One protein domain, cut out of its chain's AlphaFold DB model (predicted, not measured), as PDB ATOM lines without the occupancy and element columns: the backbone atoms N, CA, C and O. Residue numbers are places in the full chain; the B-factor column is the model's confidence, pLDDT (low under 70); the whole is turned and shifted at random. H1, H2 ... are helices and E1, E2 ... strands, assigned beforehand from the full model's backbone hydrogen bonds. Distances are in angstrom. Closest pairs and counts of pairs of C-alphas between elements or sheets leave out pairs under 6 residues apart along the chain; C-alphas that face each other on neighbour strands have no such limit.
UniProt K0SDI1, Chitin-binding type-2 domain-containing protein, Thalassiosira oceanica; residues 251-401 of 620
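Overview. This is residues 251 to 401 of the 620 residues of the protein "Chitin-binding type-2 domain-containing protein" of Thalassiosira oceanica (UniProt K0SDI1). Little regular structure: look for an elongated body mostly of loops, strands E1 and E2 paired antiparallel toward one end, helices H2 and H3 toward the other. The 151 printed residues include, in order, E1, H1, E2, H2, H3 and H4; mostly helix, but only 33 residues are in named elements. It is compact, radius of gyration of the C-alphas 16.2 A, spanning 53 by 33 by 27 A.

Arrangement. Start at E1, residues 254 to 256; its antiparallel neighbour is E2, residues 322 to 324, with N 255 and O 323 within hydrogen-bond range at 3.0 A. H2, residues 360 to 369, and H3, residues 372 to 378, only just touch, only at the corner, closest C-alphas Tyr 368 and Ala 374, 5.0 A, 3 pairs within 8 A. Every O i to N i+4 pair is within hydrogen-bond range in H2 and H3; H1, residues 257 to 261, has 0 of 1, with 2 of 2 O i to N i+3, and H4, residues 392 to 396, 0 of 1, with 1 of 2.

Along the chain. Find C-alpha 254 at (95.573, -38.119, 150.991); H2 runs 14.1 A; H4 ends at C-alpha 396, (108.376, -28.266, 130.147).

Size, cuts and confidence. The printed part has no cut; H1 to E2, E2 to H2 and H3 to H4 are long links; residues 295 to 303 have pLDDT under 70.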
ATOM      1  N   VAL A 251      96.790 -33.674 152.503       92.25
ATOM      2  CA  VAL A 251      95.691 -33.225 153.362       92.25
ATOM      3  C   VAL A 251      95.060 -34.490 153.933       92.25
ATOM      4  O   VAL A 251      94.754 -35.391 153.165       92.25
ATOM      5  N   ALA A 252      94.914 -34.603 155.259       90.75
ATOM      6  CA  ALA A 252      94.305 -35.762 155.940       90.75
ATOM      7  C   ALA A 252      94.648 -37.136 155.297       90.75
ATOM      8  O   ALA A 252      93.763 -37.864 154.841       90.75
ATOM      9  N   ASP A 253      95.951 -37.437 155.237       89.25
ATOM     10  CA  ASP A 253      96.567 -38.670 154.709       89.25
ATOM     11  C   ASP A 253      96.342 -38.974 153.209       89.25
ATOM     12  O   ASP A 253      96.657 -40.066 152.730       89.25
ATOM     13  N   ARG A 254      95.842 -38.003 152.434       93.44
ATOM     14  CA  ARG A 254      95.573 -38.119 150.991       93.44
ATOM     15  C   ARG A 254      96.126 -36.934 150.217       93.44
ATOM     16  O   ARG A 254      96.297 -35.843 150.750       93.44
ATOM     17  N   TYR A 255      96.363 -37.132 148.930       94.94
ATOM     18  CA  TYR A 255      96.792 -36.061 148.038       94.94
ATOM     19  C   TYR A 255      95.572 -35.516 147.307       94.94
ATOM     20  O   TYR A 255      94.958 -36.231 146.512       94.94
ATOM     21  N   ALA A 256      95.189 -34.270 147.581       97.25
ATOM     22  CA  ALA A 256      94.114 -33.626 146.839       97.25
ATOM     23  C   ALA A 256      94.555 -33.430 145.380       97.25
ATOM     24  O   ALA A 256      95.686 -33.020 145.115       97.25
ATOM     25  N   ILE A 257      93.676 -33.705 144.417       96.81
ATOM     26  CA  ILE A 257      93.973 -33.445 143.000       96.81
ATOM     27  C   ILE A 257      94.040 -31.931 142.741       96.81
ATOM     28  O   ILE A 257      94.859 -31.464 141.954       96.81
ATOM     29  N   THR A 258      93.268 -31.151 143.501       97.75
ATOM     30  CA  THR A 258      93.282 -29.680 143.509       97.75
ATOM     31  C   THR A 258      94.543 -29.043 144.088       97.75
ATOM     32  O   THR A 258      94.649 -27.818 144.114       97.75
ATOM     33  N   ASN A 259      95.541 -29.834 144.480       97.31
ATOM     34  CA  ASN A 259      96.889 -29.330 144.725       97.31
ATOM     35  C   ASN A 259      97.513 -28.689 143.463       97.31
ATOM     36  O   ASN A 259      98.399 -27.849 143.602       97.31
ATOM     37  N   SER A 260      97.004 -28.976 142.251       96.88
ATOM     38  CA  SER A 260      97.379 -28.238 141.029       96.88
ATOM     39  C   SER A 260      97.027 -26.744 141.095       96.88
ATOM     40  O   SER A 260      97.749 -25.920 140.542       96.88
ATOM     41  N   CYS A 261      95.979 -26.377 141.844       97.94
ATOM     42  CA  CYS A 261      95.595 -24.991 142.132       97.94
ATOM     43  C   CYS A 261      96.511 -24.306 143.158       97.94
ATOM     44  O   CYS A 261      96.415 -23.097 143.370       97.94
ATOM     45  N   GLY A 262      97.344 -25.060 143.876       96.44
ATOM     46  CA  GLY A 262      98.077 -24.537 145.020       96.44
ATOM     47  C   GLY A 262      98.411 -25.600 146.056       96.44
ATOM     48  O   GLY A 262      97.518 -26.294 146.542       96.44
ATOM     49  N   GLN A 263      99.690 -25.650 146.438       94.25
ATOM     50  CA  GLN A 263     100.205 -26.413 147.578       94.25
ATOM     51  C   GLN A 263     100.780 -25.487 148.656       94.25
ATOM     52  O   GLN A 263     101.275 -24.397 148.361       94.25
ATOM     53  N   ASN A 264     100.830 -25.957 149.901       92.50
ATOM     54  CA  ASN A 264     101.465 -25.301 151.047       92.50
ATOM     55  C   ASN A 264     100.819 -23.945 151.401       92.50
ATOM     56  O   ASN A 264     101.508 -22.941 151.624       92.50
ATOM     57  N   LEU A 265      99.480 -23.932 151.452       92.62
ATOM     58  CA  LEU A 265      98.627 -22.749 151.675       92.62
ATOM     59  C   LEU A 265      98.808 -21.633 150.623       92.62
ATOM     60  O   LEU A 265      98.672 -20.449 150.941       92.62
ATOM     61  N   ARG A 266      99.126 -22.008 149.380       93.25
ATOM     62  CA  ARG A 266      99.188 -21.116 148.209       93.25
ATOM     63  C   ARG A 266      97.962 -21.300 147.318       93.25
ATOM     64  O   ARG A 266      97.298 -22.328 147.398       93.25
ATOM     65  N   SER A 267      97.692 -20.312 146.468       96.00
ATOM     66  CA  SER A 267      96.619 -20.345 145.470       96.00
ATOM     67  C   SER A 267      97.144 -19.714 144.184       96.00
ATOM     68  O   SER A 267      97.215 -18.493 144.072       96.00
ATOM     69  N   TYR A 268      97.614 -20.529 143.242       97.88
ATOM     70  CA  TYR A 268      98.447 -20.057 142.130       97.88
ATOM     71  C   TYR A 268      97.685 -19.136 141.163       97.88
ATOM     72  O   TYR A 268      98.268 -18.195 140.624       97.88
ATOM     73  N   GLN A 269      96.380 -19.355 140.993       97.50
ATOM     74  CA  GLN A 269      95.489 -18.475 140.229       97.50
ATOM     75  C   GLN A 269      95.197 -17.125 140.916       97.50
ATOM     76  O   GLN A 269      94.871 -16.164 140.227       97.50
ATOM     77  N   ASP A 270      95.366 -17.024 142.242       96.19
ATOM     78  CA  ASP A 270      95.146 -15.781 143.008       96.19
ATOM     79  C   ASP A 270      96.458 -15.018 143.294       96.19
ATOM     80  O   ASP A 270      96.441 -13.911 143.836       96.19
ATOM     81  N   GLU A 271      97.614 -15.589 142.938       95.00
ATOM     82  CA  GLU A 271      98.945 -14.986 143.090       95.00
ATOM     83  C   GLU A 271      99.217 -13.927 142.007       95.00
ATOM     84  O   GLU A 271     100.131 -14.058 141.193       95.00
ATOM     85  N   VAL A 272      98.396 -12.875 142.000       95.88
ATOM     86  CA  VAL A 272      98.530 -11.686 141.143       95.88
ATOM     87  C   VAL A 272      99.660 -10.764 141.610       95.88
ATOM     88  O   VAL A 272     100.041 -10.748 142.782       95.88
ATOM     89  N   CYS A 273     100.207  -9.971 140.690       94.81
ATOM     90  CA  CYS A 273     101.238  -8.991 141.007       94.81
ATOM     91  C   CYS A 273     100.628  -7.825 141.803       94.81
ATOM     92  O   CYS A 273      99.657  -7.208 141.371       94.81
ATOM     93  N   LEU A 274     101.198  -7.518 142.973       89.69
ATOM     94  CA  LEU A 274     100.657  -6.511 143.903       89.69
ATOM     95  C   LEU A 274     101.388  -5.159 143.856       89.69
ATOM     96  O   LEU A 274     100.873  -4.162 144.361       89.69
ATOM     97  N   SER A 275     102.588  -5.109 143.274       87.31
ATOM     98  CA  SER A 275     103.364  -3.877 143.104       87.31
ATOM     99  C   SER A 275     102.624  -2.931 142.152       87.31
ATOM    100  O   SER A 275     102.250  -3.347 141.061       87.31
ATOM    101  N   ALA A 276     102.450  -1.654 142.508       81.56
ATOM    102  CA  ALA A 276     101.573  -0.733 141.767       81.56
ATOM    103  C   ALA A 276     101.913  -0.551 140.268       81.56
ATOM    104  O   ALA A 276     101.014  -0.280 139.479       81.56
ATOM    105  N   GLY A 277     103.183  -0.716 139.877       85.25
ATOM    106  CA  GLY A 277     103.630  -0.690 138.475       85.25
ATOM    107  C   GLY A 277     103.636  -2.051 137.764       85.25
ATOM    108  O   GLY A 277     103.970  -2.107 136.591       85.25
ATOM    109  N   GLU A 278     103.292  -3.140 138.457       90.25
ATOM    110  CA  GLU A 278     103.382  -4.521 137.952       90.25
ATOM    111  C   GLU A 278     102.028  -5.247 137.903       90.25
ATOM    112  O   GLU A 278     101.976  -6.384 137.444       90.25
ATOM    113  N   ILE A 279     100.938  -4.632 138.384       87.38
ATOM    114  CA  ILE A 279      99.597  -5.253 138.477       87.38
ATOM    115  C   ILE A 279      99.185  -5.898 137.144       87.38
ATOM    116  O   ILE A 279      98.736  -7.047 137.111       87.38
ATOM    117  N   ASP A 280      99.414  -5.167 136.052       91.62
ATOM    118  CA  ASP A 280      99.071  -5.546 134.680       91.62
ATOM    119  C   ASP A 280      99.922  -6.697 134.113       91.62
ATOM    120  O   ASP A 280      99.603  -7.237 133.059       91.62
ATOM    121  N   TYR A 281     100.995  -7.125 134.788       96.38
ATOM    122  CA  TYR A 281     101.811  -8.248 134.314       96.38
ATOM    123  C   TYR A 281     101.139  -9.607 134.534       96.38
ATOM    124  O   TYR A 281     101.493 -10.561 133.851       96.38
ATOM    125  N   SER A 282     100.194  -9.713 135.474       97.69
ATOM    126  CA  SER A 282      99.552 -10.979 135.859       97.69
ATOM    127  C   SER A 282      98.822 -11.638 134.684       97.69
ATOM    128  O   SER A 282      98.034 -10.983 134.001       97.69
ATOM    129  N   CYS A 283      99.005 -12.946 134.475       98.00
ATOM    130  CA  CYS A 283      98.189 -13.669 133.499       98.00
ATOM    131  C   CYS A 283      96.696 -13.636 133.885       98.00
ATOM    132  O   CYS A 283      96.370 -13.829 135.060       98.00
ATOM    133  N   PRO A 284      95.771 -13.464 132.922       97.12
ATOM    134  CA  PRO A 284      94.354 -13.683 133.173       97.12
ATOM    135  C   PRO A 284      94.098 -15.170 133.454       97.12
ATOM    136  O   PRO A 284      94.612 -16.039 132.748       97.12
ATOM    137  N   VAL A 285      93.278 -15.464 134.464       97.75
ATOM    138  CA  VAL A 285      92.843 -16.835 134.760       97.75
ATOM    139  C   VAL A 285      91.885 -17.298 133.666       97.75
ATOM    140  O   VAL A 285      90.830 -16.699 133.460       97.75
ATOM    141  N   ASP A 286      92.260 -18.364 132.965       97.38
ATOM    142  CA  ASP A 286      91.472 -18.958 131.889       97.38
ATOM    143  C   ASP A 286      90.760 -20.216 132.400       97.38
ATOM    144  O   ASP A 286      91.407 -21.207 132.741       97.38
ATOM    145  N   LEU A 287      89.431 -20.156 132.495       97.56
ATOM    146  CA  LEU A 287      88.610 -21.265 132.993       97.56
ATOM    147  C   LEU A 287      88.497 -22.405 131.967       97.56
ATOM    148  O   LEU A 287      88.301 -23.551 132.357       97.56
ATOM    149  N   GLU A 288      88.692 -22.114 130.678       97.81
ATOM    150  CA  GLU A 288      88.594 -23.089 129.582       97.81
ATOM    151  C   GLU A 288      89.933 -23.793 129.287       97.81
ATOM    152  O   GLU A 288      90.008 -24.647 128.403       97.81
ATOM    153  N   MET A 289      91.009 -23.451 130.008       97.50
ATOM    154  CA  MET A 289      92.322 -24.059 129.799       97.50
ATOM    155  C   MET A 289      92.344 -25.512 130.311       97.50
ATOM    156  O   MET A 289      92.113 -25.775 131.491       97.50
ATOM    157  N   ASP A 290      92.665 -26.447 129.411       96.69
ATOM    158  CA  ASP A 290      92.832 -27.881 129.677       96.69
ATOM    159  C   ASP A 290      94.299 -28.273 129.432       96.69
ATOM    160  O   ASP A 290      94.802 -28.181 128.309       96.69
ATOM    161  N   VAL A 291      95.017 -28.619 130.505       95.25
ATOM    162  CA  VAL A 291      96.457 -28.935 130.492       95.25
ATOM    163  C   VAL A 291      96.748 -30.026 131.517       95.25
ATOM    164  O   VAL A 291      96.252 -29.981 132.643       95.25
ATOM    165  N   VAL A 292      97.639 -30.952 131.157       94.38
ATOM    166  CA  VAL A 292      98.246 -31.952 132.050       94.38
ATOM    167  C   VAL A 292      99.760 -31.708 132.101       94.38
ATOM    168  O   VAL A 292     100.367 -31.419 131.070       94.38
ATOM    169  N   SER A 293     100.381 -31.800 133.278       91.62
ATOM    170  CA  SER A 293     101.836 -31.679 133.451       91.62
ATOM    171  C   SER A 293     102.579 -32.817 132.746       91.62
ATOM    172  O   SER A 293     102.175 -33.976 132.869       91.62
ATOM    173  N   SER A 294     103.694 -32.523 132.069       79.75
ATOM    174  CA  SER A 294     104.493 -33.547 131.376       79.75
ATOM    175  C   SER A 294     105.245 -34.442 132.363       79.75
ATOM    176  O   SER A 294     105.441 -35.638 132.115       79.75
ATOM    177  N   SER A 295     105.611 -33.885 133.522       68.31
ATOM    178  CA  SER A 295     106.337 -34.621 134.558       68.31
ATOM    179  C   SER A 295     105.438 -35.641 135.251       68.31
ATOM    180  O   SER A 295     104.653 -35.335 136.146       68.31
ATOM    181  N   HIS A 296     105.627 -36.899 134.870       59.53
ATOM    182  CA  HIS A 296     105.338 -38.021 135.745       59.53
ATOM    183  C   HIS A 296     106.472 -38.038 136.764       59.53
ATOM    184  O   HIS A 296     107.634 -38.178 136.382       59.53
ATOM    185  N   SER A 297     106.146 -37.808 138.036       50.62
ATOM    186  CA  SER A 297     107.141 -37.756 139.107       50.62
ATOM    187  C   SER A 297     108.041 -38.999 139.034       50.62
ATOM    188  O   SER A 297     107.567 -40.131 138.903       50.62
ATOM    189  N   THR A 298     109.357 -38.789 139.043       49.12
ATOM    190  CA  THR A 298     110.305 -39.898 138.917       49.12
ATOM    191  C   THR A 298     110.247 -40.792 140.154       49.12
ATOM    192  O   THR A 298     109.637 -40.467 141.180       49.12
ATOM    193  N   GLY A 299     110.852 -41.976 140.067       47.44
ATOM    194  CA  GLY A 299     110.602 -43.062 141.017       47.44
ATOM    195  C   GLY A 299     110.848 -42.744 142.501       47.44
ATOM    196  O   GLY A 299     110.302 -43.464 143.332       47.44
ATOM    197  N   ILE A 300     111.587 -41.676 142.849       51.25
ATOM    198  CA  ILE A 300     111.971 -41.268 144.222       51.25
ATOM    199  C   ILE A 300     110.862 -41.467 145.263       51.25
ATOM    200  O   ILE A 300     111.128 -41.917 146.375       51.25
ATOM    201  N   ARG A 301     109.611 -41.134 144.923       57.88
ATOM    202  CA  ARG A 301     108.496 -41.097 145.882       57.88
ATOM    203  C   ARG A 301     107.637 -42.378 145.925       57.88
ATOM    204  O   ARG A 301     106.622 -42.400 146.618       57.88
ATOM    205  N   GLY A 302     108.032 -43.465 145.251       64.81
ATOM    206  CA  GLY A 302     107.340 -44.767 145.312       64.81
ATOM    207  C   GLY A 302     106.020 -44.805 144.526       64.81
ATOM    208  O   GLY A 302     106.009 -44.440 143.354       64.81
ATOM    209  N   ARG A 303     104.908 -45.242 145.148       69.88
ATOM    210  CA  ARG A 303     103.543 -45.033 144.606       69.88
ATOM    211  C   ARG A 303     103.173 -43.557 144.750       69.88
ATOM    212  O   ARG A 303     103.341 -43.009 145.839       69.88
ATOM    213  N   GLN A 304     102.658 -42.938 143.690       75.56
ATOM    214  CA  GLN A 304     102.649 -41.479 143.565       75.56
ATOM    215  C   GLN A 304     101.344 -40.885 143.016       75.56
ATOM    216  O   GLN A 304     100.589 -41.583 142.336       75.56
ATOM    217  N   PRO A 305     101.172 -39.566 143.246       87.38
ATOM    218  CA  PRO A 305     100.346 -38.628 142.507       87.38
ATOM    219  C   PRO A 305      99.977 -39.041 141.069       87.38
ATOM    220  O   PRO A 305     100.930 -39.329 140.338       87.38
ATOM    221  N   PRO A 306      98.733 -38.953 140.545       89.25
ATOM    222  CA  PRO A 306      98.622 -38.660 139.118       89.25
ATOM    223  C   PRO A 306      99.269 -37.285 138.834       89.25
ATOM    224  O   PRO A 306      99.327 -36.444 139.743       89.25
ATOM    225  N   PRO A 307      99.747 -37.032 137.600       91.19
ATOM    226  CA  PRO A 307     100.268 -35.725 137.203       91.19
ATOM    227  C   PRO A 307      99.251 -34.604 137.469       91.19
ATOM    228  O   PRO A 307      98.038 -34.839 137.477       91.19
ATOM    229  N   PHE A 308      99.731 -33.377 137.683       95.19
ATOM    230  CA  PHE A 308      98.837 -32.234 137.829       95.19
ATOM    231  C   PHE A 308      98.066 -31.974 136.540       95.19
ATOM    232  O   PHE A 308      98.590 -32.112 135.435       95.19
ATOM    233  N   PHE A 309      96.810 -31.564 136.696       96.06
ATOM    234  CA  PHE A 309      95.998 -31.100 135.586       96.06
ATOM    235  C   PHE A 309      95.049 -29.979 136.009       96.06
ATOM    236  O   PHE A 309      94.712 -29.815 137.188       96.06
ATOM    237  N   CYS A 310      94.602 -29.236 135.008       97.19
ATOM    238  CA  CYS A 310      93.503 -28.284 135.049       97.19
ATOM    239  C   CYS A 310      92.596 -28.539 133.841       97.19
ATOM    240  O   CYS A 310      93.058 -29.089 132.844       97.19
ATOM    241  N   ARG A 311      91.312 -28.192 133.954       97.50
ATOM    242  CA  ARG A 311      90.320 -28.269 132.870       97.50
ATOM    243  C   ARG A 311      89.058 -27.483 133.250       97.50
ATOM    244  O   ARG A 311      88.814 -27.347 134.454       97.50
ATOM    245  N   PRO A 312      88.221 -27.059 132.288       97.94
ATOM    246  CA  PRO A 312      86.909 -26.488 132.584       97.94
ATOM    247  C   PRO A 312      86.019 -27.427 133.412       97.94
ATOM    248  O   PRO A 312      86.094 -28.665 133.307       97.94
ATOM    249  N   LYS A 313      85.164 -26.824 134.245       95.12
ATOM    250  CA  LYS A 313      84.209 -27.527 135.103       95.12
ATOM    251  C   LYS A 313      82.941 -27.877 134.324       95.12
ATOM    252  O   LYS A 313      82.364 -27.044 133.635       95.12
ATOM    253  N   LYS A 314      82.470 -29.121 134.444       95.50
ATOM    254  CA  LYS A 314      81.269 -29.599 133.727       95.50
ATOM    255  C   LYS A 314      79.965 -29.142 134.374       95.50
ATOM    256  O   LYS A 314      79.038 -28.738 133.678       95.50
ATOM    257  N   ASP A 315      79.892 -29.249 135.696       94.88
ATOM    258  CA  ASP A 315      78.760 -28.850 136.530       94.88
ATOM    259  C   ASP A 315      79.220 -28.654 137.986       94.88
ATOM    260  O   ASP A 315      80.367 -28.942 138.329       94.88
ATOM    261  N   GLU A 316      78.347 -28.157 138.865       91.50
ATOM    262  CA  GLU A 316      78.691 -27.831 140.259       91.50
ATOM    263  C   GLU A 316      79.290 -29.008 141.061       91.50
ATOM    264  O   GLU A 316      80.087 -28.762 141.971       91.50
ATOM    265  N   ASN A 317      78.972 -30.257 140.695       93.44
ATOM    266  CA  ASN A 317      79.420 -31.490 141.356       93.44
ATOM    267  C   ASN A 317      80.647 -32.138 140.690       93.44
ATOM    268  O   ASN A 317      81.043 -33.242 141.068       93.44
ATOM    269  N   ASP A 318      81.249 -31.484 139.696       95.50
ATOM    270  CA  ASP A 318      82.450 -31.957 139.008       95.50
ATOM    271  C   ASP A 318      83.701 -31.748 139.880       95.50
ATOM    272  O   ASP A 318      84.486 -30.815 139.693       95.50
ATOM    273  N   PHE A 319      83.850 -32.597 140.898       97.38
ATOM    274  CA  PHE A 319      84.978 -32.568 141.825       97.38
ATOM    275  C   PHE A 319      86.197 -33.297 141.249       97.38
ATOM    276  O   PHE A 319      86.095 -34.405 140.717       97.38
ATOM    277  N   ALA A 320      87.380 -32.714 141.436       96.75
ATOM    278  CA  ALA A 320      88.643 -33.359 141.073       96.75
ATOM    279  C   ALA A 320      89.051 -34.449 142.083       96.75
ATOM    280  O   ALA A 320      89.671 -35.442 141.710       96.75
ATOM    281  N   GLY A 321      88.667 -34.278 143.353       96.88
ATOM    282  CA  GLY A 321      88.816 -35.278 144.408       96.88
ATOM    283  C   GLY A 321      90.255 -35.514 144.878       96.88
ATOM    284  O   GLY A 321      91.002 -34.558 145.096       96.88
ATOM    285  N   TYR A 322      90.630 -36.773 145.121       96.75
ATOM    286  CA  TYR A 322      91.907 -37.139 145.753       96.75
ATOM    287  C   TYR A 322      92.524 -38.431 145.209       96.75
ATOM    288  O   TYR A 322      91.834 -39.281 144.649       96.75
ATOM    289  N   TRP A 323      93.821 -38.608 145.464       95.25
ATOM    290  CA  TRP A 323      94.542 -39.873 145.336       95.25
ATOM    291  C   TRP A 323      94.966 -40.396 146.718       95.25
ATOM    292  O   TRP A 323      95.511 -39.657 147.545       95.25
ATOM    293  N   ASP A 324      94.673 -41.668 146.990       91.75
ATOM    294  CA  ASP A 324      94.936 -42.326 148.270       91.75
ATOM    295  C   ASP A 324      96.248 -43.113 148.221       91.75
ATOM    296  O   ASP A 324      96.388 -44.075 147.463       91.75
ATOM    297  N   ARG A 325      97.209 -42.735 149.070       86.38
ATOM    298  CA  ARG A 325      98.531 -43.370 149.101       86.38
ATOM    299  C   ARG A 325      98.481 -44.830 149.551       86.38
ATOM    300  O   ARG A 325      99.313 -45.624 149.113       86.38
ATOM    301  N   SER A 326      97.529 -45.181 150.418       86.38
ATOM    302  CA  SER A 326      97.446 -46.516 151.016       86.38
ATOM    303  C   SER A 326      96.947 -47.558 150.013       86.38
ATOM    304  O   SER A 326      97.514 -48.645 149.908       86.38
ATOM    305  N   THR A 327      95.938 -47.208 149.211       89.56
ATOM    306  CA  THR A 327      95.365 -48.102 148.194       89.56
ATOM    307  C   THR A 327      96.028 -47.932 146.826       89.56
ATOM    308  O   THR A 327      96.112 -48.893 146.062       89.56
ATOM    309  N   GLY A 328      96.556 -46.741 146.529       87.25
ATOM    310  CA  GLY A 328      97.022 -46.335 145.203       87.25
ATOM    311  C   GLY A 328      95.899 -45.892 144.258       87.25
ATOM    312  O   GLY A 328      96.136 -45.789 143.055       87.25
ATOM    313  N   MET A 329      94.682 -45.666 144.768       89.19
ATOM    314  CA  MET A 329      93.488 -45.368 143.968       89.19
ATOM    315  C   MET A 329      93.087 -43.890 144.039       89.19
ATOM    316  O   MET A 329      93.175 -43.261 145.095       89.19
ATOM    317  N   SER A 330      92.562 -43.365 142.931       92.19
ATOM    318  CA  SER A 330      91.893 -42.057 142.888       92.19
ATOM    319  C   SER A 330      90.401 -42.163 143.220       92.19
ATOM    320  O   SER A 330      89.764 -43.183 142.952       92.19
ATOM    321  N   SER A 331      89.828 -41.080 143.743       94.94
ATOM    322  CA  SER A 331      88.389 -40.877 143.932       94.94
ATOM    323  C   SER A 331      87.999 -39.475 143.477       94.94
ATOM    324  O   SER A 331      88.659 -38.513 143.860       94.94
ATOM    325  N   ASN A 332      86.880 -39.346 142.760       94.44
ATOM    326  CA  ASN A 332      86.318 -38.061 142.315       94.44
ATOM    327  C   ASN A 332      85.259 -37.517 143.302       94.44
ATOM    328  O   ASN A 332      84.388 -36.733 142.939       94.44
ATOM    329  N   SER A 333      85.269 -37.975 144.556       94.69
ATOM    330  CA  SER A 333      84.436 -37.413 145.628       94.69
ATOM    331  C   SER A 333      84.938 -36.029 146.048       94.69
ATOM    332  O   SER A 333      86.152 -35.837 146.099       94.69
ATOM    333  N   ALA A 334      84.042 -35.121 146.450       96.19
ATOM    334  CA  ALA A 334      84.397 -33.798 146.975       96.19
ATOM    335  C   ALA A 334      85.537 -33.866 148.010       96.19
ATOM    336  O   ALA A 334      85.398 -34.482 149.069       96.19
ATOM    337  N   TYR A 335      86.666 -33.236 147.687       97.38
ATOM    338  CA  TYR A 335      87.863 -33.233 148.520       97.38
ATOM    339  C   TYR A 335      88.639 -31.936 148.313       97.38
ATOM    340  O   TYR A 335      88.861 -31.529 147.175       97.38
ATOM    341  N   GLY A 336      88.995 -31.269 149.410       97.38
ATOM    342  CA  GLY A 336      89.689 -29.986 149.380       97.38
ATOM    343  C   GLY A 336      91.207 -30.142 149.427       97.38
ATOM    344  O   GLY A 336      91.710 -30.996 150.157       97.38
ATOM    345  N   ASN A 337      91.935 -29.265 148.732       97.25
ATOM    346  CA  ASN A 337      93.330 -28.975 149.087       97.25
ATOM    347  C   ASN A 337      93.399 -28.209 150.427       97.25
ATOM    348  O   ASN A 337      92.379 -27.968 151.078       97.25
ATOM    349  N   ALA A 338      94.591 -27.767 150.839       95.12
ATOM    350  CA  ALA A 338      94.786 -27.041 152.099       95.12
ATOM    351  C   ALA A 338      93.998 -25.709 152.216       95.12
ATOM    352  O   ALA A 338      93.859 -25.179 153.318       95.12
ATOM    353  N   LEU A 339      93.463 -25.177 151.106       96.12
ATOM    354  CA  LEU A 339      92.582 -23.999 151.064       96.12
ATOM    355  C   LEU A 339      91.102 -24.345 150.796       96.12
ATOM    356  O   LEU A 339      90.272 -23.446 150.692       96.12
ATOM    357  N   GLY A 340      90.755 -25.631 150.702       96.50
ATOM    358  CA  GLY A 340      89.385 -26.106 150.496       96.50
ATOM    359  C   GLY A 340      88.895 -26.111 149.042       96.50
ATOM    360  O   GLY A 340      87.708 -26.337 148.823       96.50
ATOM    361  N   ARG A 341      89.763 -25.893 148.042       97.00
ATOM    362  CA  ARG A 341      89.380 -25.959 146.616       97.00
ATOM    363  C   ARG A 341      89.097 -27.408 146.205       97.00
ATOM    364  O   ARG A 341      89.913 -28.281 146.499       97.00
ATOM    365  N   THR A 342      87.977 -27.660 145.519       97.31
ATOM    366  CA  THR A 342      87.475 -29.017 145.192       97.31
ATOM    367  C   THR A 342      87.426 -29.372 143.698       97.31
ATOM    368  O   THR A 342      87.217 -30.539 143.361       97.31
ATOM    369  N   ASP A 343      87.676 -28.412 142.807       97.44
ATOM    370  CA  ASP A 343      87.835 -28.601 141.358       97.44
ATOM    371  C   ASP A 343      89.108 -27.894 140.836       97.44
ATOM    372  O   ASP A 343      89.693 -27.073 141.548       97.44
ATOM    373  N   THR A 344      89.548 -28.234 139.619       97.75
ATOM    374  CA  THR A 344      90.799 -27.748 138.999       97.75
ATOM    375  C   THR A 344      90.593 -26.716 137.880       97.75
ATOM    376  O   THR A 344      91.494 -26.482 137.069       97.75
ATOM    377  N   GLU A 345      89.426 -26.076 137.830       97.88
ATOM    378  CA  GLU A 345      89.123 -25.029 136.850       97.88
ATOM    379  C   GLU A 345      89.984 -23.777 137.087       97.88
ATOM    380  O   GLU A 345      90.093 -23.287 138.212       97.88
ATOM    381  N   GLY A 346      90.630 -23.270 136.031       97.50
ATOM    382  CA  GLY A 346      91.551 -22.130 136.113       97.50
ATOM    383  C   GLY A 346      92.888 -22.408 136.821       97.50
ATOM    384  O   GLY A 346      93.682 -21.486 136.996       97.50
ATOM    385  N   CYS A 347      93.172 -23.654 137.216       97.25
ATOM    386  CA  CYS A 347      94.297 -24.018 138.091       97.25
ATOM    387  C   CYS A 347      95.621 -24.360 137.374       97.25
ATOM    388  O   CYS A 347      96.438 -25.113 137.894       97.25
ATOM    389  N   CYS A 348      95.872 -23.842 136.173       97.06
ATOM    390  CA  CYS A 348      96.967 -24.305 135.304       97.06
ATOM    391  C   CYS A 348      98.384 -23.808 135.684       97.06
ATOM    392  O   CYS A 348      99.348 -23.982 134.929       97.06
ATOM    393  N   TRP A 349      98.520 -23.172 136.850       98.00
ATOM    394  CA  TRP A 349      99.616 -22.260 137.207       98.00
ATOM    395  C   TRP A 349     100.645 -22.850 138.185       98.00
ATOM    396  O   TRP A 349     101.365 -22.096 138.844       98.00
ATOM    397  N   TRP A 350     100.716 -24.181 138.285       97.56
ATOM    398  CA  TRP A 350     101.738 -24.898 139.058       97.56
ATOM    399  C   TRP A 350     103.160 -24.658 138.527       97.56
ATOM    400  O   TRP A 350     103.361 -24.156 137.415       97.56
ATOM    401  N   GLY A 351     104.156 -25.007 139.344       97.12
ATOM    402  CA  GLY A 351     105.559 -24.699 139.071       97.12
ATOM    403  C   GLY A 351     106.170 -25.427 137.893       97.12
ATOM    404  O   GLY A 351     105.894 -26.604 137.693       97.12
ATOM    405  N   ARG A 352     107.001 -24.712 137.123       96.94
ATOM    406  CA  ARG A 352     107.687 -25.227 135.931       96.94
ATOM    407  C   ARG A 352     109.127 -24.724 135.806       96.94
ATOM    408  O   ARG A 352     109.439 -23.623 136.254       96.94
ATOM    409  N   GLY A 353     109.992 -25.504 135.160       96.50
ATOM    410  CA  GLY A 353     111.399 -25.149 134.932       96.50
ATOM    411  C   GLY A 353     112.288 -25.350 136.163       96.50
ATOM    412  O   GLY A 353     111.847 -25.885 137.178       96.50
ATOM    413  N   ALA A 354     113.558 -24.941 136.080       97.31
ATOM    414  CA  ALA A 354     114.578 -25.337 137.063       97.31
ATOM    415  C   ALA A 354     114.274 -24.884 138.508       97.31
ATOM    416  O   ALA A 354     114.653 -25.571 139.447       97.31
ATOM    417  N   THR A 355     113.559 -23.771 138.709       96.88
ATOM    418  CA  THR A 355     113.131 -23.274 140.036       96.88
ATOM    419  C   THR A 355     111.636 -23.456 140.315       96.88
ATOM    420  O   THR A 355     111.128 -22.906 141.291       96.88
ATOM    421  N   LEU A 356     110.917 -24.223 139.487       96.62
ATOM    422  CA  LEU A 356     109.463 -24.394 139.568       96.62
ATOM    423  C   LEU A 356     108.695 -23.052 139.619       96.62
ATOM    424  O   LEU A 356     107.861 -22.838 140.502       96.62
ATOM    425  N   THR A 357     108.946 -22.153 138.664       97.38
ATOM    426  CA  THR A 357     108.265 -20.851 138.545       97.38
ATOM    427  C   THR A 357     106.751 -21.039 138.433       97.38
ATOM    428  O   THR A 357     106.283 -21.764 137.554       97.38
ATOM    429  N   LYS A 358     105.983 -20.421 139.345       96.69
ATOM    430  CA  LYS A 358     104.534 -20.654 139.525       96.69
ATOM    431  C   LYS A 358     103.744 -19.403 139.884       96.69
ATOM    432  O   LYS A 358     104.320 -18.430 140.375       96.69
ATOM    433  N   GLY A 359     102.430 -19.485 139.708       97.38
ATOM    434  CA  GLY A 359     101.482 -18.406 139.976       97.38
ATOM    435  C   GLY A 359     101.316 -17.436 138.802       97.38
ATOM    436  O   GLY A 359     102.254 -17.203 138.032       97.38
ATOM    437  N   VAL A 360     100.117 -16.859 138.672       98.12
ATOM    438  CA  VAL A 360      99.746 -15.977 137.546       98.12
ATOM    439  C   VAL A 360     100.636 -14.741 137.414       98.12
ATOM    440  O   VAL A 360     100.892 -14.311 136.291       98.12
ATOM    441  N   CYS A 361     101.163 -14.191 138.514       97.56
ATOM    442  CA  CYS A 361     102.111 -13.077 138.463       97.56
ATOM    443  C   CYS A 361     103.437 -13.470 137.805       97.56
ATOM    444  O   CYS A 361     103.863 -12.817 136.857       97.56
ATOM    445  N   ASN A 362     104.098 -14.535 138.272       97.44
ATOM    446  CA  ASN A 362     105.435 -14.879 137.778       97.44
ATOM    447  C   ASN A 362     105.384 -15.360 136.324       97.44
ATOM    448  O   ASN A 362     106.171 -14.900 135.502       97.44
ATOM    449  N   ILE A 363     104.418 -16.219 135.987       98.31
ATOM    450  CA  ILE A 363     104.204 -16.692 134.608       98.31
ATOM    451  C   ILE A 363     103.781 -15.518 133.700       98.31
ATOM    452  O   ILE A 363     104.210 -15.426 132.549       98.31
ATOM    453  N   GLY A 364     103.033 -14.558 134.247       98.31
ATOM    454  CA  GLY A 364     102.701 -13.296 133.592       98.31
ATOM    455  C   GLY A 364     103.916 -12.424 133.283       98.31
ATOM    456  O   GLY A 364     104.078 -11.984 132.142       98.31
ATOM    457  N   LYS A 365     104.843 -12.268 134.240       98.31
ATOM    458  CA  LYS A 365     106.142 -11.608 134.015       98.31
ATOM    459  C   LYS A 365     106.956 -12.309 132.922       98.31
ATOM    460  O   LYS A 365     107.520 -11.617 132.078       98.31
ATOM    461  N   LEU A 366     106.971 -13.648 132.859       98.31
ATOM    462  CA  LEU A 366     107.624 -14.366 131.749       98.31
ATOM    463  C   LEU A 366     107.030 -13.961 130.394       98.31
ATOM    464  O   LEU A 366     107.777 -13.652 129.469       98.31
ATOM    465  N   ASN A 367     105.701 -13.897 130.272       98.44
ATOM    466  CA  ASN A 367     105.064 -13.464 129.028       98.44
ATOM    467  C   ASN A 367     105.378 -11.997 128.700       98.44
ATOM    468  O   ASN A 367     105.714 -11.679 127.558       98.44
ATOM    469  N   TYR A 368     105.300 -11.121 129.706       98.44
ATOM    470  CA  TYR A 368     105.511  -9.684 129.560       98.44
ATOM    471  C   TYR A 368     106.939  -9.320 129.152       98.44
ATOM    472  O   TYR A 368     107.081  -8.463 128.290       98.44
ATOM    473  N   PHE A 369     107.976  -9.940 129.730       98.31
ATOM    474  CA  PHE A 369     109.381  -9.586 129.459       98.31
ATOM    475  C   PHE A 369     110.073 -10.497 128.435       98.31
ATOM    476  O   PHE A 369     110.942 -10.041 127.693       98.31
ATOM    477  N   LEU A 370     109.721 -11.787 128.384       98.38
ATOM    478  CA  LEU A 370     110.438 -12.784 127.576       98.38
ATOM    479  C   LEU A 370     109.594 -13.381 126.444       98.38
ATOM    480  O   LEU A 370     110.160 -13.777 125.428       98.38
ATOM    481  N   GLY A 371     108.279 -13.489 126.629       98.25
ATOM    482  CA  GLY A 371     107.367 -14.217 125.746       98.25
ATOM    483  C   GLY A 371     106.745 -13.398 124.615       98.25
ATOM    484  O   GLY A 371     107.240 -12.352 124.191       98.25
ATOM    485  N   LYS A 372     105.613 -13.903 124.120       98.50
ATOM    486  CA  LYS A 372     104.847 -13.329 123.010       98.50
ATOM    487  C   LYS A 372     104.356 -11.910 123.299       98.50
ATOM    488  O   LYS A 372     104.396 -11.077 122.398       98.50
ATOM    489  N   ARG A 373     103.955 -11.602 124.539       97.88
ATOM    490  CA  ARG A 373     103.488 -10.251 124.903       97.88
ATOM    491  C   ARG A 373     104.593  -9.197 124.748       97.88
ATOM    492  O   ARG A 373     104.339  -8.154 124.152       97.88
ATOM    493  N   ALA A 374     105.823  -9.497 125.178       98.25
ATOM    494  CA  ALA A 374     106.991  -8.635 124.940       98.25
ATOM    495  C   ALA A 374     107.187  -8.320 123.443       98.25
ATOM    496  O   ALA A 374     107.494  -7.190 123.054       98.25
ATOM    497  N   HIS A 375     106.972  -9.329 122.595       98.38
ATOM    498  CA  HIS A 375     107.110  -9.210 121.151       98.38
ATOM    499  C   HIS A 375     105.980  -8.400 120.503       98.38
ATOM    500  O   HIS A 375     106.255  -7.511 119.702       98.38
ATOM    501  N   GLU A 376     104.723  -8.673 120.853       98.12
ATOM    502  CA  GLU A 376     103.559  -8.004 120.261       98.12
ATOM    503  C   GLU A 376     103.416  -6.542 120.710       98.12
ATOM    504  O   GLU A 376     103.010  -5.703 119.908       98.12
ATOM    505  N   GLU A 377     103.781  -6.212 121.953       97.38
ATOM    506  CA  GLU A 377     103.681  -4.841 122.472       97.38
ATOM    507  C   GLU A 377     104.897  -3.967 122.130       97.38
ATOM    508  O   GLU A 377     104.739  -2.765 121.911       97.38
ATOM    509  N   ARG A 378     106.113  -4.537 122.123       97.50
ATOM    510  CA  ARG A 378     107.372  -3.762 122.047       97.50
ATOM    511  C   ARG A 378     108.373  -4.254 120.997       97.50
ATOM    512  O   ARG A 378     109.419  -3.636 120.822       97.50
ATOM    513  N   GLY A 379     108.086  -5.345 120.284       97.12
ATOM    514  CA  GLY A 379     109.036  -5.987 119.363       97.12
ATOM    515  C   GLY A 379     110.172  -6.748 120.062       97.12
ATOM    516  O   GLY A 379     111.068  -7.264 119.391       97.12
ATOM    517  N   GLU A 380     110.122  -6.838 121.392       97.00
ATOM    518  CA  GLU A 380     111.116  -7.470 122.261       97.00
ATOM    519  C   GLU A 380     110.844  -8.986 122.393       97.00
ATOM    520  O   GLU A 380     110.283  -9.611 121.488       97.00
ATOM    521  N   GLY A 381     111.256  -9.591 123.509       94.81
ATOM    522  CA  GLY A 381     111.042 -11.004 123.811       94.81
ATOM    523  C   GLY A 381     112.060 -11.928 123.143       94.81
ATOM    524  O   GLY A 381     112.348 -11.837 121.944       94.81
ATOM    525  N   LEU A 382     112.586 -12.859 123.939       96.75
ATOM    526  CA  LEU A 382     113.409 -13.970 123.463       96.75
ATOM    527  C   LEU A 382     112.513 -15.061 122.852       96.75
ATOM    528  O   LEU A 382     112.705 -15.493 121.716       96.75
ATOM    529  N   PHE A 383     111.453 -15.427 123.569       97.44
ATOM    530  CA  PHE A 383     110.499 -16.480 123.230       97.44
ATOM    531  C   PHE A 383     109.271 -15.914 122.503       97.44
ATOM    532  O   PHE A 383     108.126 -16.154 122.879       97.44
ATOM    533  N   ARG A 384     109.510 -15.161 121.423       97.25
ATOM    534  CA  ARG A 384     108.522 -14.344 120.676       97.25
ATOM    535  C   ARG A 384     107.229 -15.049 120.248       97.25
ATOM    536  O   ARG A 384     106.247 -14.385 119.935       97.25
ATOM    537  N   LYS A 385     107.244 -16.381 120.164       97.00
ATOM    538  CA  LYS A 385     106.103 -17.215 119.748       97.00
ATOM    539  C   LYS A 385     105.346 -17.852 120.920       97.00
ATOM    540  O   LYS A 385     104.250 -18.353 120.698       97.00
ATOM    541  N   ILE A 386     105.919 -17.847 122.125       98.00
ATOM    542  CA  ILE A 386     105.387 -18.543 123.299       98.00
ATOM    543  C   ILE A 386     104.571 -17.559 124.131       98.00
ATOM    544  O   ILE A 386     105.109 -16.636 124.741       98.00
ATOM    545  N   ASP A 387     103.260 -17.767 124.163       98.25
ATOM    546  CA  ASP A 387     102.376 -17.081 125.100       98.25
ATOM    547  C   ASP A 387     102.343 -17.872 126.411       98.25
ATOM    548  O   ASP A 387     101.539 -18.789 126.564       98.25
ATOM    549  N   PHE A 388     103.206 -17.529 127.370       98.12
ATOM    550  CA  PHE A 388     103.261 -18.236 128.658       98.12
ATOM    551  C   PHE A 388     101.940 -18.156 129.452       98.12
ATOM    552  O   PHE A 388     101.701 -19.007 130.305       98.12
ATOM    553  N   CYS A 389     101.050 -17.199 129.154       97.94
ATOM    554  CA  CYS A 389      99.722 -17.121 129.770       97.94
ATOM    555  C   CYS A 389      98.672 -18.022 129.101       97.94
ATOM    556  O   CYS A 389      97.615 -18.248 129.683       97.94
ATOM    557  N   LYS A 390      98.931 -18.539 127.896       97.88
ATOM    558  CA  LYS A 390      98.054 -19.501 127.200       97.88
ATOM    559  C   LYS A 390      98.659 -20.897 127.086       97.88
ATOM    560  O   LYS A 390      97.929 -21.868 126.932       97.88
ATOM    561  N   GLN A 391      99.979 -20.994 127.176       95.88
ATOM    562  CA  GLN A 391     100.768 -22.216 127.075       95.88
ATOM    563  C   GLN A 391     101.798 -22.259 128.221       95.88
ATOM    564  O   GLN A 391     103.001 -22.310 127.965       95.88
ATOM    565  N   PRO A 392     101.371 -22.244 129.503       95.75
ATOM    566  CA  PRO A 392     102.311 -22.271 130.626       95.75
ATOM    567  C   PRO A 392     103.182 -23.541 130.625       95.75
ATOM    568  O   PRO A 392     104.307 -23.516 131.116       95.75
ATOM    569  N   GLY A 393     102.697 -24.632 130.017       94.00
ATOM    570  CA  GLY A 393     103.439 -25.879 129.817       94.00
ATOM    571  C   GLY A 393     104.658 -25.792 128.889       94.00
ATOM    572  O   GLY A 393     105.501 -26.679 128.972       94.00
ATOM    573  N   ALA A 394     104.810 -24.738 128.075       95.12
ATOM    574  CA  ALA A 394     105.881 -24.627 127.074       95.12
ATOM    575  C   ALA A 394     107.301 -24.737 127.672       95.12
ATOM    576  O   ALA A 394     108.201 -25.322 127.071       95.12
ATOM    577  N   THR A 395     107.495 -24.268 128.909       95.62
ATOM    578  CA  THR A 395     108.743 -24.436 129.679       95.62
ATOM    579  C   THR A 395     109.140 -25.909 129.880       95.62
ATOM    580  O   THR A 395     110.317 -26.205 130.056       95.62
ATOM    581  N   CYS A 396     108.185 -26.842 129.848       94.00
ATOM    582  CA  CYS A 396     108.376 -28.266 130.147       94.00
ATOM    583  C   CYS A 396     108.064 -29.204 128.972       94.00
ATOM    584  O   CYS A 396     107.859 -30.406 129.169       94.00
ATOM    585  N   GLU A 397     108.059 -28.670 127.750       90.44
ATOM    586  CA  GLU A 397     108.033 -29.457 126.518       90.44
ATOM    587  C   GLU A 397     109.390 -30.148 126.241       90.44
ATOM    588  O   GLU A 397     110.380 -29.986 126.962       90.44
ATOM    589  N   MET A 398     109.431 -30.994 125.208       83.38
ATOM    590  CA  MET A 398     110.659 -31.677 124.792       83.38
ATOM    591  C   MET A 398     111.600 -30.706 124.070       83.38
ATOM    592  O   MET A 398     111.179 -30.009 123.153       83.38
ATOM    593  N   GLY A 399     112.884 -30.715 124.437       84.81
ATOM    594  CA  GLY A 399     113.903 -29.872 123.800       84.81
ATOM    595  C   GLY A 399     113.914 -28.406 124.248       84.81
ATOM    596  O   GLY A 399     114.452 -27.580 123.526       84.81
ATOM    597  N   THR A 400     113.334 -28.086 125.411       92.06
ATOM    598  CA  THR A 400     113.241 -26.720 125.966       92.06
ATOM    599  C   THR A 400     114.125 -26.499 127.203       92.06
ATOM    600  O   THR A 400     113.766 -25.751 128.114       92.06
ATOM    601  N   GLU A 401     115.266 -27.194 127.294       95.12
ATOM    602  CA  GLU A 401     116.170 -27.088 128.453       95.12
ATOM    603  C   GLU A 401     116.663 -25.647 128.678       95.12
ATOM    604  O   GLU A 401     116.670 -25.159 129.811       95.12
TER     605      GLU A 401